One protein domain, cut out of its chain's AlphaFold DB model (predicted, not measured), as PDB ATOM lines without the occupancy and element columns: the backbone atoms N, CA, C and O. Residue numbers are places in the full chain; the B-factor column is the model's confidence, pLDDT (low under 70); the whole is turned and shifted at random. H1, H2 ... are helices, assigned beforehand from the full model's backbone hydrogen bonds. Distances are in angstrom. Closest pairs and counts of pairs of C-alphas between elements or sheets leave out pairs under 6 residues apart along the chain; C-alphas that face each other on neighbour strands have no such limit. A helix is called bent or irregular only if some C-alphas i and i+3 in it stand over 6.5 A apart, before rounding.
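AT A GLANCE: This is residues 2 to 14 and 77 to 169 of the 169 residues of an uncharacterized protein of Methylorubrum extorquens (strain PA1) (UniProt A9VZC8). Helices H2, H3 and H5 touch one another as a core, mostly crossed, with H1 on H2 and short H4 on H3. The final stretch, residues 146 to 169, folds back on itself. The printed part has 106 residues, 57 of them in the five named helices H1 to H5 in chain order, with no named strand; the class is all helix, and the whole is compact, with a radius of gyration of the C-alphas of 14.7 A and spans of 45 by 30 by 25 A.

HOW THE PARTS SIT: Start at H5, residues 128 to 145; its residues 133 to 140 alone touch H2, residues 77 to 84, at a steep tilt of 59 degrees, closest C-alphas Pro 77 and Asp 133, 5.2 A. H1, residues 2 to 14, is irregular, C-alphas 9 and 12 being 9.1 A apart. Every O i to N i+4 pair is within hydrogen-bond range in the other helices, 6 of 9 in H1.

IN THESE COORDINATES: Find C-alpha 128 at (451.842, 300.218, 292.436); H5 runs 25.8 A to C-alpha 145 at (445.506, 275.416, 289.238). H3, residues 97 to 109, spans 18.4 A; H4 is residues 114 to 118.

THE WHOLE: Residues 15 to 76 are cut out; C-alphas 14 and 77 are 12.6 A apart. The link H2 to H3 is long. No printed residue is under 70 in pLDDT.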
ATOM      1  N   CYS A   2     437.099 282.942 308.133       84.81
ATOM      2  CA  CYS A   2     438.302 283.173 307.334       84.81
ATOM      3  C   CYS A   2     439.117 284.401 307.790       84.81
ATOM      4  O   CYS A   2     440.308 284.266 308.075       84.81
ATOM      5  N   GLU A   3     438.500 285.572 307.988       85.75
ATOM      6  CA  GLU A   3     439.239 286.791 308.354       85.75
ATOM      7  C   GLU A   3     439.808 286.730 309.771       85.75
ATOM      8  O   GLU A   3     440.826 287.348 310.063       85.75
ATOM      9  N   GLN A   4     439.170 285.988 310.680       87.25
ATOM     10  CA  GLN A   4     439.703 285.786 312.029       87.25
ATOM     11  C   GLN A   4     441.004 284.979 311.993       87.25
ATOM     12  O   GLN A   4     441.967 285.341 312.668       87.25
ATOM     13  N   GLN A   5     441.058 283.921 311.177       90.69
ATOM     14  CA  GLN A   5     442.282 283.143 310.989       90.69
ATOM     15  C   GLN A   5     443.360 283.966 310.276       90.69
ATOM     16  O   GLN A   5     444.492 284.004 310.756       90.69
ATOM     17  N   ALA A   6     442.994 284.717 309.229       91.19
ATOM     18  CA  ALA A   6     443.904 285.636 308.545       91.19
ATOM     19  C   ALA A   6     444.499 286.686 309.506       91.19
ATOM     20  O   ALA A   6     445.707 286.907 309.530       91.19
ATOM     21  N   ARG A   7     443.685 287.291 310.379       91.81
ATOM     22  CA  ARG A   7     444.175 288.227 311.408       91.81
ATOM     23  C   ARG A   7     445.129 287.567 312.392       91.81
ATOM     24  O   ARG A   7     446.137 288.168 312.750       91.81
ATOM     25  N   LYS A   8     444.824 286.338 312.820       92.62
ATOM     26  CA  LYS A   8     445.657 285.596 313.772       92.62
ATOM     27  C   LYS A   8     447.062 285.356 313.220       92.62
ATOM     28  O   LYS A   8     448.023 285.577 313.950       92.62
ATOM     29  N   ILE A   9     447.186 284.943 311.957       93.38
ATOM     30  CA  ILE A   9     448.502 284.696 311.342       93.38
ATOM     31  C   ILE A   9     449.262 285.991 311.030       93.38
ATOM     32  O   ILE A   9     450.488 286.010 311.092       93.38
ATOM     33  N   LEU A  10     448.549 287.084 310.737       91.94
ATOM     34  CA  LEU A  10     449.160 288.371 310.407       91.94
ATOM     35  C   LEU A  10     449.604 289.166 311.642       91.94
ATOM     36  O   LEU A  10     450.422 290.077 311.514       91.94
ATOM     37  N   GLY A  11     449.111 288.830 312.836       91.75
ATOM     38  CA  GLY A  11     449.586 289.390 314.103       91.75
ATOM     39  C   GLY A  11     449.513 290.919 314.134       91.75
ATOM     40  O   GLY A  11     448.434 291.501 314.038       91.75
ATOM     41  N   SER A  12     450.666 291.591 314.224       87.56
ATOM     42  CA  SER A  12     450.759 293.063 314.205       87.56
ATOM     43  C   SER A  12     450.210 293.700 312.921       87.56
ATOM     44  O   SER A  12     449.878 294.886 312.905       87.56
ATOM     45  N   ARG A  13     450.071 292.914 311.848       89.69
ATOM     46  CA  ARG A  13     449.484 293.314 310.567       89.69
ATOM     47  C   ARG A  13     447.996 292.976 310.451       89.69
ATOM     48  O   ARG A  13     447.427 293.214 309.399       89.69
ATOM     49  N   ALA A  14     447.326 292.496 311.502       86.44
ATOM     50  CA  ALA A  14     445.906 292.116 311.463       86.44
ATOM     51  C   ALA A  14     444.957 293.217 310.941       86.44
ATOM     52  O   ALA A  14     443.904 292.912 310.381       86.44
ATOM     53  N   PRO A  77     445.721 289.540 299.449       94.94
ATOM     54  CA  PRO A  77     447.129 289.772 299.116       94.94
ATOM     55  C   PRO A  77     448.085 289.665 300.304       94.94
ATOM     56  O   PRO A  77     449.141 289.057 300.198       94.94
ATOM     57  N   GLU A  78     447.711 290.189 301.472       95.31
ATOM     58  CA  GLU A  78     448.571 290.111 302.666       95.31
ATOM     59  C   GLU A  78     448.753 288.674 303.176       95.31
ATOM     60  O   GLU A  78     449.795 288.363 303.744       95.31
ATOM     61  N   VAL A  79     447.770 287.795 302.956       96.75
ATOM     62  CA  VAL A  79     447.883 286.369 303.293       96.75
ATOM     63  C   VAL A  79     448.777 285.667 302.273       96.75
ATOM     64  O   VAL A  79     449.654 284.902 302.666       96.75
ATOM     65  N   SER A  80     448.632 285.987 300.985       97.88
ATOM     66  CA  SER A  80     449.539 285.496 299.943       97.88
ATOM     67  C   SER A  80     450.984 285.925 300.224       97.88
ATOM     68  O   SER A  80     451.868 285.081 300.266       97.88
ATOM     69  N   PHE A  81     451.236 287.203 300.527       97.81
ATOM     70  CA  PHE A  81     452.579 287.686 300.872       97.81
ATOM     71  C   PHE A  81     453.124 287.076 302.163       97.81
ATOM     72  O   PHE A  81     454.318 286.805 302.242       97.81
ATOM     73  N   TRP A  82     452.276 286.830 303.165       97.50
ATOM     74  CA  TRP A  82     452.672 286.061 304.346       97.50
ATOM     75  C   TRP A  82     453.151 284.660 303.957       97.50
ATOM     76  O   TRP A  82     454.189 284.218 304.445       97.50
ATOM     77  N   ALA A  83     452.434 283.979 303.061       97.69
ATOM     78  CA  ALA A  83     452.802 282.644 302.605       97.69
ATOM     79  C   ALA A  83     454.120 282.647 301.811       97.69
ATOM     80  O   ALA A  83     454.995 281.840 302.123       97.69
ATOM     81  N   MET A  84     454.294 283.585 300.871       98.06
ATOM     82  CA  MET A  84     455.542 283.767 300.107       98.06
ATOM     83  C   MET A  84     456.734 284.093 301.017       98.06
ATOM     84  O   MET A  84     457.839 283.602 300.826       98.06
ATOM     85  N   ASN A  85     456.513 284.903 302.055       97.06
ATOM     86  CA  ASN A  85     457.550 285.324 302.995       97.06
ATOM     87  C   ASN A  85     457.787 284.284 304.109       97.06
ATOM     88  O   ASN A  85     457.932 284.627 305.284       97.06
ATOM     89  N   GLY A  86     457.755 282.993 303.768       96.06
ATOM     90  CA  GLY A  86     458.047 281.907 304.706       96.06
ATOM     91  C   GLY A  86     457.093 281.835 305.902       96.06
ATOM     92  O   GLY A  86     457.515 281.467 306.999       96.06
ATOM     93  N   ARG A  87     455.816 282.195 305.716       95.88
ATOM     94  CA  ARG A  87     454.800 282.280 306.782       95.88
ATOM     95  C   ARG A  87     455.137 283.306 307.870       95.88
ATOM     96  O   ARG A  87     454.747 283.146 309.031       95.88
ATOM     97  N   ALA A  88     455.801 284.395 307.487       95.19
ATOM     98  CA  ALA A  88     456.036 285.561 308.328       95.19
ATOM     99  C   ALA A  88     455.379 286.812 307.713       95.19
ATOM    100  O   ALA A  88     455.551 287.074 306.521       95.19
ATOM    101  N   PRO A  89     454.633 287.626 308.484       94.06
ATOM    102  CA  PRO A  89     454.044 288.851 307.952       94.06
ATOM    103  C   PRO A  89     455.130 289.829 307.497       94.06
ATOM    104  O   PRO A  89     456.130 290.010 308.194       94.06
ATOM    105  N   LEU A  90     454.913 290.517 306.373       93.88
ATOM    106  CA  LEU A  90     455.780 291.633 305.995       93.88
ATOM    107  C   LEU A  90     455.643 292.760 307.039       93.88
ATOM    108  O   LEU A  90     454.517 293.196 307.313       93.88
ATOM    109  N   PRO A  91     456.751 293.253 307.623       89.31
ATOM    110  CA  PRO A  91     456.697 294.185 308.750       89.31
ATOM    111  C   PRO A  91     456.135 295.549 308.334       89.31
ATOM    112  O   PRO A  91     455.347 296.167 309.056       89.31
ATOM    113  N   ALA A  92     456.501 295.993 307.132       92.25
ATOM    114  CA  ALA A  92     456.129 297.282 306.588       92.25
ATOM    115  C   ALA A  92     454.852 297.211 305.731       92.25
ATOM    116  O   ALA A  92     454.630 296.305 304.918       92.25
ATOM    117  N   GLY A  93     453.981 298.208 305.911       90.00
ATOM    118  CA  GLY A  93     452.727 298.303 305.166       90.00
ATOM    119  C   GLY A  93     452.937 298.634 303.689       90.00
ATOM    120  O   GLY A  93     453.878 299.335 303.335       90.00
ATOM    121  N   LYS A  94     452.009 298.197 302.829       87.19
ATOM    122  CA  LYS A  94     452.120 298.310 301.361       87.19
ATOM    123  C   LYS A  94     452.333 299.724 300.800       87.19
ATOM    124  O   LYS A  94     452.778 299.870 299.671       87.19
ATOM    125  N   LYS A  95     452.023 300.762 301.585       88.56
ATOM    126  CA  LYS A  95     452.187 302.174 301.202       88.56
ATOM    127  C   LYS A  95     453.570 302.753 301.512       88.56
ATOM    128  O   LYS A  95     453.839 303.881 301.112       88.56
ATOM    129  N   THR A  96     454.428 302.041 302.244       93.44
ATOM    130  CA  THR A  96     455.806 302.484 302.493       93.44
ATOM    131  C   THR A  96     456.738 301.931 301.419       93.44
ATOM    132  O   THR A  96     456.459 300.893 300.819       93.44
ATOM    133  N   LEU A  97     457.866 302.607 301.187       93.38
ATOM    134  CA  LEU A  97     458.883 302.123 300.251       93.38
ATOM    135  C   LEU A  97     459.412 300.740 300.662       93.38
ATOM    136  O   LEU A  97     459.496 299.847 299.831       93.38
ATOM    137  N   GLU A  98     459.694 300.547 301.951       95.38
ATOM    138  CA  GLU A  98     460.122 299.259 302.509       95.38
ATOM    139  C   GLU A  98     459.086 298.153 302.260       95.38
ATOM    140  O   GLU A  98     459.425 297.075 301.781       95.38
ATOM    141  N   GLY A  99     457.803 298.426 302.523       94.38
ATOM    142  CA  GLY A  99     456.738 297.446 302.316       94.38
ATOM    143  C   GLY A  99     456.521 297.119 300.840       94.38
ATOM    144  O   GLY A  99     456.199 295.980 300.503       94.38
ATOM    145  N   MET A 100     456.713 298.096 299.958       95.06
ATOM    146  CA  MET A 100     456.665 297.901 298.512       95.06
ATOM    147  C   MET A 100     457.825 297.025 298.025       95.06
ATOM    148  O   MET A 100     457.584 296.075 297.284       95.06
ATOM    149  N   LEU A 101     459.053 297.304 298.473       95.81
ATOM    150  CA  LEU A 101     460.235 296.516 298.121       95.81
ATOM    151  C   LEU A 101     460.116 295.074 298.622       95.81
ATOM    152  O   LEU A 101     460.279 294.160 297.825       95.81
ATOM    153  N   GLY A 102     459.699 294.857 299.873       97.12
ATOM    154  CA  GLY A 102     459.525 293.501 300.406       97.12
ATOM    155  C   GLY A 102     458.490 292.664 299.640       97.12
ATOM    156  O   GLY A 102     458.654 291.458 299.490       97.12
ATOM    157  N   ARG A 103     457.441 293.296 299.093       97.56
ATOM    158  CA  ARG A 103     456.467 292.622 298.212       97.56
ATOM    159  C   ARG A 103     457.065 292.277 296.848       97.56
ATOM    160  O   ARG A 103     456.771 291.211 296.319       97.56
ATOM    161  N   MET A 104     457.895 293.158 296.284       96.94
ATOM    162  CA  MET A 104     458.626 292.873 295.044       96.94
ATOM    163  C   MET A 104     459.602 291.710 295.243       96.94
ATOM    164  O   MET A 104     459.589 290.785 294.441       96.94
ATOM    165  N   ASP A 105     460.376 291.726 296.330       97.50
ATOM    166  CA  ASP A 105     461.347 290.675 296.652       97.50
ATOM    167  C   ASP A 105     460.651 289.315 296.846       97.50
ATOM    168  O   ASP A 105     461.098 288.307 296.300       97.50
ATOM    169  N   ALA A 106     459.507 289.290 297.546       98.06
ATOM    170  CA  ALA A 106     458.697 288.082 297.711       98.06
ATOM    171  C   ALA A 106     458.182 287.528 296.370       98.06
ATOM    172  O   ALA A 106     458.258 286.327 296.129       98.06
ATOM    173  N   LEU A 107     457.696 288.388 295.467       98.06
ATOM    174  CA  LEU A 107     457.248 287.953 294.138       98.06
ATOM    175  C   LEU A 107     458.409 287.434 293.278       98.06
ATOM    176  O   LEU A 107     458.244 286.449 292.559       98.06
ATOM    177  N   GLU A 108     459.578 288.074 293.340       97.56
ATOM    178  CA  GLU A 108     460.777 287.621 292.620       97.56
ATOM    179  C   GLU A 108     461.240 286.244 293.098       97.56
ATOM    180  O   GLU A 108     461.566 285.393 292.269       97.56
ATOM    181  N   ALA A 109     461.205 285.997 294.411       97.75
ATOM    182  CA  ALA A 109     461.527 284.693 294.991       97.75
ATOM    183  C   ALA A 109     460.587 283.578 294.492       97.75
ATOM    184  O   ALA A 109     461.012 282.437 294.328       97.75
ATOM    185  N   GLU A 110     459.340 283.925 294.168       97.62
ATOM    186  CA  GLU A 110     458.332 283.029 293.588       97.62
ATOM    187  C   GLU A 110     458.376 282.972 292.046       97.62
ATOM    188  O   GLU A 110     457.457 282.471 291.391       97.62
ATOM    189  N   GLY A 111     459.443 283.497 291.438       96.69
ATOM    190  CA  GLY A 111     459.714 283.375 290.007       96.69
ATOM    191  C   GLY A 111     459.056 284.438 289.126       96.69
ATOM    192  O   GLY A 111     459.026 284.278 287.902       96.69
ATOM    193  N   PHE A 112     458.535 285.533 289.689       96.81
ATOM    194  CA  PHE A 112     458.130 286.674 288.867       96.81
ATOM    195  C   PHE A 112     459.370 287.391 288.304       96.81
ATOM    196  O   PHE A 112     460.308 287.667 289.052       96.81
ATOM    197  N   PRO A 113     459.398 287.753 287.005       95.56
ATOM    198  CA  PRO A 113     460.529 288.485 286.447       95.56
ATOM    199  C   PRO A 113     460.726 289.834 287.143       95.56
ATOM    200  O   PRO A 113     459.786 290.623 287.250       95.56
ATOM    201  N   SER A 114     461.966 290.141 287.532       94.56
ATOM    202  CA  SER A 114     462.290 291.398 288.220       94.56
ATOM    203  C   SER A 114     461.865 292.638 287.431       94.56
ATOM    204  O   SER A 114     461.289 293.583 287.972       94.56
ATOM    205  N   THR A 115     462.063 292.610 286.111       92.19
ATOM    206  CA  THR A 115     461.620 293.681 285.211       92.19
ATOM    207  C   THR A 115     460.112 293.897 285.281       92.19
ATOM    208  O   THR A 115     459.675 295.040 285.312       92.19
ATOM    209  N   PHE A 116     459.325 292.825 285.383       91.38
ATOM    210  CA  PHE A 116     457.869 292.901 285.461       91.38
ATOM    211  C   PHE A 116     457.391 293.494 286.790       91.38
ATOM    212  O   PHE A 116     456.517 294.357 286.793       91.38
ATOM    213  N   VAL A 117     457.963 293.075 287.924       93.38
ATOM    214  CA  VAL A 117     457.487 293.555 289.234       93.38
ATOM    215  C   VAL A 117     458.029 294.938 289.604       93.38
ATOM    216  O   VAL A 117     457.311 295.745 290.206       93.38
ATOM    217  N   ARG A 118     459.270 295.262 289.213       91.69
ATOM    218  CA  ARG A 118     459.917 296.539 289.559       91.69
ATOM    219  C   ARG A 118     459.587 297.657 288.574       91.69
ATOM    220  O   ARG A 118     459.476 298.815 288.984       91.69
ATOM    221  N   GLN A 119     459.337 297.353 287.303       88.19
ATOM    222  CA  GLN A 119     458.987 298.358 286.294       88.19
ATOM    223  C   GLN A 119     457.493 298.260 285.980       88.19
ATOM    224  O   GLN A 119     457.033 297.243 285.478       88.19
ATOM    225  N   LEU A 120     456.715 299.302 286.310       79.75
ATOM    226  CA  LEU A 120     455.299 299.302 285.926       79.75
ATOM    227  C   LEU A 120     455.198 299.284 284.398       79.75
ATOM    228  O   LEU A 120     455.905 300.060 283.748       79.75
ATOM    229  N   PRO A 121     454.289 298.477 283.828       76.69
ATOM    230  CA  PRO A 121     453.935 298.581 282.423       76.69
ATOM    231  C   PRO A 121     453.605 300.029 282.041       76.69
ATOM    232  O   PRO A 121     452.883 300.731 282.755       76.69
ATOM    233  N   ALA A 122     454.130 300.477 280.901       80.25
ATOM    234  CA  ALA A 122     453.855 301.816 280.396       80.25
ATOM    235  C   ALA A 122     452.342 302.016 280.198       80.25
ATOM    236  O   ALA A 122     451.656 301.161 279.640       80.25
ATOM    237  N   GLY A 123     451.821 303.153 280.662       81.25
ATOM    238  CA  GLY A 123     450.399 303.490 280.544       81.25
ATOM    239  C   GLY A 123     449.485 302.840 281.587       81.25
ATOM    240  O   GLY A 123     448.275 303.075 281.545       81.25
ATOM    241  N   LEU A 124     450.028 302.074 282.540       83.00
ATOM    242  CA  LEU A 124     449.245 301.544 283.647       83.00
ATOM    243  C   LEU A 124     448.713 302.693 284.518       83.00
ATOM    244  O   LEU A 124     449.475 303.515 285.022       83.00
ATOM    245  N   ARG A 125     447.387 302.749 284.691       85.62
ATOM    246  CA  ARG A 125     446.695 303.791 285.472       85.62
ATOM    247  C   ARG A 125     446.340 303.357 286.899       85.62
ATOM    248  O   ARG A 125     445.560 304.042 287.552       85.62
ATOM    249  N   VAL A 126     446.864 302.221 287.360       85.69
ATOM    250  CA  VAL A 126     446.626 301.711 288.720       85.69
ATOM    251  C   VAL A 126     447.816 301.987 289.631       85.69
ATOM    252  O   VAL A 126     448.944 302.162 289.161       85.69
ATOM    253  N   GLY A 127     447.555 302.033 290.937       88.62
ATOM    254  CA  GLY A 127     448.597 302.174 291.944       88.62
ATOM    255  C   GLY A 127     449.586 301.012 291.896       88.62
ATOM    256  O   GLY A 127     449.254 299.891 291.506       88.62
ATOM    257  N   ARG A 128     450.828 301.273 292.312       91.00
ATOM    258  CA  ARG A 128     451.842 300.218 292.436       91.00
ATOM    259  C   ARG A 128     451.388 299.123 293.402       91.00
ATOM    260  O   ARG A 128     451.663 297.958 293.157       91.00
ATOM    261  N   ASP A 129     450.731 299.500 294.489       91.00
ATOM    262  CA  ASP A 129     450.208 298.561 295.473       91.00
ATOM    263  C   ASP A 129     449.112 297.673 294.880       91.00
ATOM    264  O   ASP A 129     449.197 296.461 295.034       91.00
ATOM    265  N   ASP A 130     448.168 298.236 294.121       92.12
ATOM    266  CA  ASP A 130     447.142 297.446 293.424       92.12
ATOM    267  C   ASP A 130     447.757 296.478 292.395       92.12
ATOM    268  O   ASP A 130     447.311 295.339 292.254       92.12
ATOM    269  N   PHE A 131     448.816 296.898 291.695       94.31
ATOM    270  CA  PHE A 131     449.557 296.028 290.777       94.31
ATOM    271  C   PHE A 131     450.230 294.848 291.500       94.31
ATOM    272  O   PHE A 131     450.155 293.711 291.031       94.31
ATOM    273  N   LEU A 132     450.870 295.095 292.647       95.50
ATOM    274  CA  LEU A 132     451.497 294.038 293.447       95.50
ATOM    275  C   LEU A 132     450.446 293.108 294.077       95.50
ATOM    276  O   LEU A 132     450.653 291.896 294.105       95.50
ATOM    277  N   ASP A 133     449.303 293.647 294.505       95.44
ATOM    278  CA  ASP A 133     448.168 292.864 295.004       95.44
ATOM    279  C   ASP A 133     447.603 291.944 293.900       95.44
ATOM    280  O   ASP A 133     447.317 290.771 294.149       95.44
ATOM    281  N   ALA A 134     447.529 292.421 292.651       95.44
ATOM    282  CA  ALA A 134     447.142 291.600 291.502       95.44
ATOM    283  C   ALA A 134     448.170 290.495 291.188       95.44
ATOM    284  O   ALA A 134     447.790 289.377 290.833       95.44
ATOM    285  N   CYS A 135     449.468 290.766 291.360       96.75
ATOM    286  CA  CYS A 135     450.508 289.740 291.234       96.75
ATOM    287  C   CYS A 135     450.365 288.654 292.312       96.75
ATOM    288  O   CYS A 135     450.495 287.468 292.010       96.75
ATOM    289  N   ALA A 136     450.028 289.039 293.545       98.12
ATOM    290  CA  ALA A 136     449.748 288.094 294.624       98.12
ATOM    291  C   ALA A 136     448.511 287.222 294.334       98.12
ATOM    292  O   ALA A 136     448.528 286.010 294.581       98.12
ATOM    293  N   ALA A 137     447.468 287.807 293.734       98.19
ATOM    294  CA  ALA A 137     446.309 287.059 293.254       98.19
ATOM    295  C   ALA A 137     446.679 286.068 292.138       98.19
ATOM    296  O   ALA A 137     446.245 284.918 292.177       98.19
ATOM    297  N   LEU A 138     447.532 286.469 291.188       97.88
ATOM    298  CA  LEU A 138     448.026 285.580 290.133       97.88
ATOM    299  C   LEU A 138     448.854 284.415 290.693       97.88
ATOM    300  O   LEU A 138     448.682 283.279 290.256       97.88
ATOM    301  N   TRP A 139     449.740 284.675 291.655       98.44
ATOM    302  CA  TRP A 139     450.505 283.617 292.321       98.44
ATOM    303  C   TRP A 139     449.583 282.597 292.994       98.44
ATOM    304  O   TRP A 139     449.716 281.394 292.766       98.44
ATOM    305  N   THR A 140     448.582 283.083 293.730       98.50
ATOM    306  CA  THR A 140     447.569 282.234 294.372       98.50
ATOM    307  C   THR A 140     446.784 281.424 293.333       98.50
ATOM    308  O   THR A 140     446.586 280.222 293.493       98.50
ATOM    309  N   ALA A 141     446.379 282.048 292.222       98.06
ATOM    310  CA  ALA A 141     445.659 281.376 291.140       98.06
ATOM    311  C   ALA A 141     446.473 280.233 290.511       98.06
ATOM    312  O   ALA A 141     445.933 279.145 290.314       98.06
ATOM    313  N   ARG A 142     447.779 280.431 290.274       97.88
ATOM    314  CA  ARG A 142     448.685 279.370 289.788       97.88
ATOM    315  C   ARG A 142     448.759 278.193 290.756       97.88
ATOM    316  O   ARG A 142     448.771 277.043 290.330       97.88
ATOM    317  N   ARG A 143     448.771 278.463 292.064       97.94
ATOM    318  CA  ARG A 143     448.753 277.413 293.092       97.94
ATOM    319  C   ARG A 143     447.422 276.671 293.131       97.94
ATOM    320  O   ARG A 143     447.426 275.462 293.335       97.94
ATOM    321  N   ILE A 144     446.297 277.360 292.924       97.25
ATOM    322  CA  ILE A 144     444.977 276.719 292.823       97.25
ATOM    323  C   ILE A 144     444.959 275.766 291.624       97.25
ATOM    324  O   ILE A 144     444.585 274.605 291.781       97.25
ATOM    325  N   GLU A 145     445.411 276.228 290.457       97.06
ATOM    326  CA  GLU A 145     445.506 275.416 289.238       97.06
ATOM    327  C   GLU A 145     446.410 274.188 289.436       97.06
ATOM    328  O   GLU A 145     446.049 273.081 289.042       97.06
ATOM    329  N   ALA A 146     447.547 274.358 290.114       97.38
ATOM    330  CA  ALA A 146     448.485 273.278 290.410       97.38
ATOM    331  C   ALA A 146     448.049 272.347 291.563       97.38
ATOM    332  O   ALA A 146     448.768 271.397 291.877       97.38
ATOM    333  N   GLY A 147     446.921 272.613 292.234       97.06
ATOM    334  CA  GLY A 147     446.481 271.851 293.412       97.06
ATOM    335  C   GLY A 147     447.367 272.039 294.655       97.06
ATOM    336  O   GLY A 147     447.410 271.170 295.521       97.06
ATOM    337  N   GLN A 148     448.092 273.155 294.733       97.50
ATOM    338  CA  GLN A 148     449.059 273.488 295.788       97.50
ATOM    339  C   GLN A 148     448.575 274.600 296.731       97.50
ATOM    340  O   GLN A 148     449.227 274.873 297.739       97.50
ATOM    341  N   ALA A 149     447.478 275.284 296.401       97.31
ATOM    342  CA  ALA A 149     446.959 276.369 297.228       97.31
ATOM    343  C   ALA A 149     446.394 275.859 298.557       97.31
ATOM    344  O   ALA A 149     445.791 274.787 298.640       97.31
ATOM    345  N   GLU A 150     446.557 276.675 299.588       97.31
ATOM    346  CA  GLU A 150     445.913 276.507 300.883       97.31
ATOM    347  C   GLU A 150     444.781 277.533 301.030       97.31
ATOM    348  O   GLU A 150     444.605 278.439 300.210       97.31
ATOM    349  N   ARG A 151     443.968 277.381 302.078       96.06
ATOM    350  CA  ARG A 151     442.884 278.320 302.364       96.06
ATOM    351  C   ARG A 151     442.567 278.432 303.845       96.06
ATOM    352  O   ARG A 151     442.802 277.502 304.619       96.06
ATOM    353  N   PHE A 152     441.958 279.554 304.211       94.56
ATOM    354  CA  PHE A 152     441.375 279.773 305.528       94.56
ATOM    355  C   PHE A 152     439.856 279.947 305.444       94.56
ATOM    356  O   PHE A 152     439.412 280.831 304.712       94.56
ATOM    357  N   PRO A 153     439.066 279.210 306.246       93.31
ATOM    358  CA  PRO A 153     439.477 278.056 307.046       93.31
ATOM    359  C   PRO A 153     439.854 276.852 306.171       93.31
ATOM    360  O   PRO A 153     439.370 276.713 305.056       93.31
ATOM    361  N   ALA A 154     440.684 275.944 306.694       93.62
ATOM    362  CA  ALA A 154     441.018 274.704 305.982       93.62
ATOM    363  C   ALA A 154     439.807 273.762 305.826       93.62
ATOM    364  O   ALA A 154     439.768 272.950 304.902       93.62
ATOM    365  N   ALA A 155     438.814 273.872 306.718       92.69
ATOM    366  CA  ALA A 155     437.537 273.161 306.641       92.69
ATOM    367  C   ALA A 155     436.572 273.866 305.679       92.69
ATOM    368  O   ALA A 155     436.625 275.081 305.514       92.69
ATOM    369  N   ILE A 156     435.764 273.102 304.942       91.50
ATOM    370  CA  ILE A 156     434.752 273.662 304.030       91.50
ATOM    371  C   ILE A 156     433.569 274.098 304.895       91.50
ATOM    372  O   ILE A 156     433.102 273.304 305.711       91.50
ATOM    373  N   ASP A 157     433.120 275.338 304.730       88.69
ATOM    374  CA  ASP A 157     432.042 275.948 305.515       88.69
ATOM    375  C   ASP A 157     431.089 276.709 304.573       88.69
ATOM    376  O   ASP A 157     431.190 277.933 304.417       88.69
ATOM    377  N   PRO A 158     430.212 275.986 303.848       92.31
ATOM    378  CA  PRO A 158     429.289 276.589 302.902       92.31
ATOM    379  C   PRO A 158     428.170 277.331 303.623       92.31
ATOM    380  O   PRO A 158     427.596 276.844 304.596       92.31
ATOM    381  N   ASP A 159     427.796 278.490 303.089       90.38
ATOM    382  CA  ASP A 159     426.634 279.227 303.568       90.38
ATOM    383  C   ASP A 159     425.302 278.564 303.155       90.38
ATOM    384  O   ASP A 159     425.256 277.538 302.474       90.38
ATOM    385  N   ALA A 160     424.177 279.186 303.517       90.81
ATOM    386  CA  ALA A 160     422.842 278.693 303.167       90.81
ATOM    387  C   ALA A 160     422.557 278.606 301.646       90.81
ATOM    388  O   ALA A 160     421.556 278.011 301.254       90.81
ATOM    389  N   ARG A 161     423.401 279.200 300.785       91.94
ATOM    390  CA  ARG A 161     423.343 279.071 299.316       91.94
ATOM    391  C   ARG A 161     424.351 278.042 298.778       91.94
ATOM    392  O   ARG A 161     424.467 277.893 297.565       91.94
ATOM    393  N   GLY A 162     425.079 277.350 299.654       94.06
ATOM    394  CA  GLY A 162     426.116 276.381 299.301       94.06
ATOM    395  C   GLY A 162     427.433 277.013 298.843       94.06
ATOM    396  O   GLY A 162     428.242 276.322 298.228       94.06
ATOM    397  N   VAL A 163     427.648 278.308 299.097       93.50
ATOM    398  CA  VAL A 163     428.881 279.019 298.724       93.50
ATOM    399  C   VAL A 163     429.867 278.952 299.894       93.50
ATOM    400  O   VAL A 163     429.555 279.434 300.981       93.50
ATOM    401  N   ASP A 164     431.048 278.364 299.679       93.81
ATOM    402  CA  ASP A 164     432.108 278.231 300.697       93.81
ATOM    403  C   ASP A 164     432.731 279.588 301.060       93.81
ATOM    404  O   ASP A 164     433.063 280.380 300.179       93.81
ATOM    405  N   GLN A 165     432.929 279.875 302.341       90.50
ATOM    406  CA  GLN A 165     433.571 281.122 302.765       90.50
ATOM    407  C   GLN A 165     435.053 280.892 303.038       90.50
ATOM    408  O   GLN A 165     435.431 280.502 304.144       90.50
ATOM    409  N   ALA A 166     435.904 281.154 302.044       93.94
ATOM    410  CA  ALA A 166     437.331 280.881 302.160       93.94
ATOM    411  C   ALA A 166     438.225 281.918 301.475       93.94
ATOM    412  O   ALA A 166     437.974 282.311 300.340       93.94
ATOM    413  N   ILE A 167     439.323 282.268 302.149       94.75
ATOM    414  CA  ILE A 167     440.437 283.039 301.588       94.75
ATOM    415  C   ILE A 167     441.505 282.055 301.120       94.75
ATOM    416  O   ILE A 167     442.041 281.316 301.946       94.75
ATOM    417  N   TRP A 168     441.825 282.066 299.830       97.00
ATOM    418  CA  TRP A 168     442.867 281.234 299.224       97.00
ATOM    419  C   TRP A 168     444.219 281.950 299.193       97.00
ATOM    420  O   TRP A 168     444.266 283.181 299.077       97.00
ATOM    421  N   TYR A 169     445.302 281.174 299.287       96.75
ATOM    422  CA  TYR A 169     446.691 281.615 299.124       96.75
ATOM    423  C   TYR A 169     447.590 280.485 298.596       96.75
ATOM    424  O   TYR A 169     447.407 279.299 298.954       96.75
TER     425      TYR A 169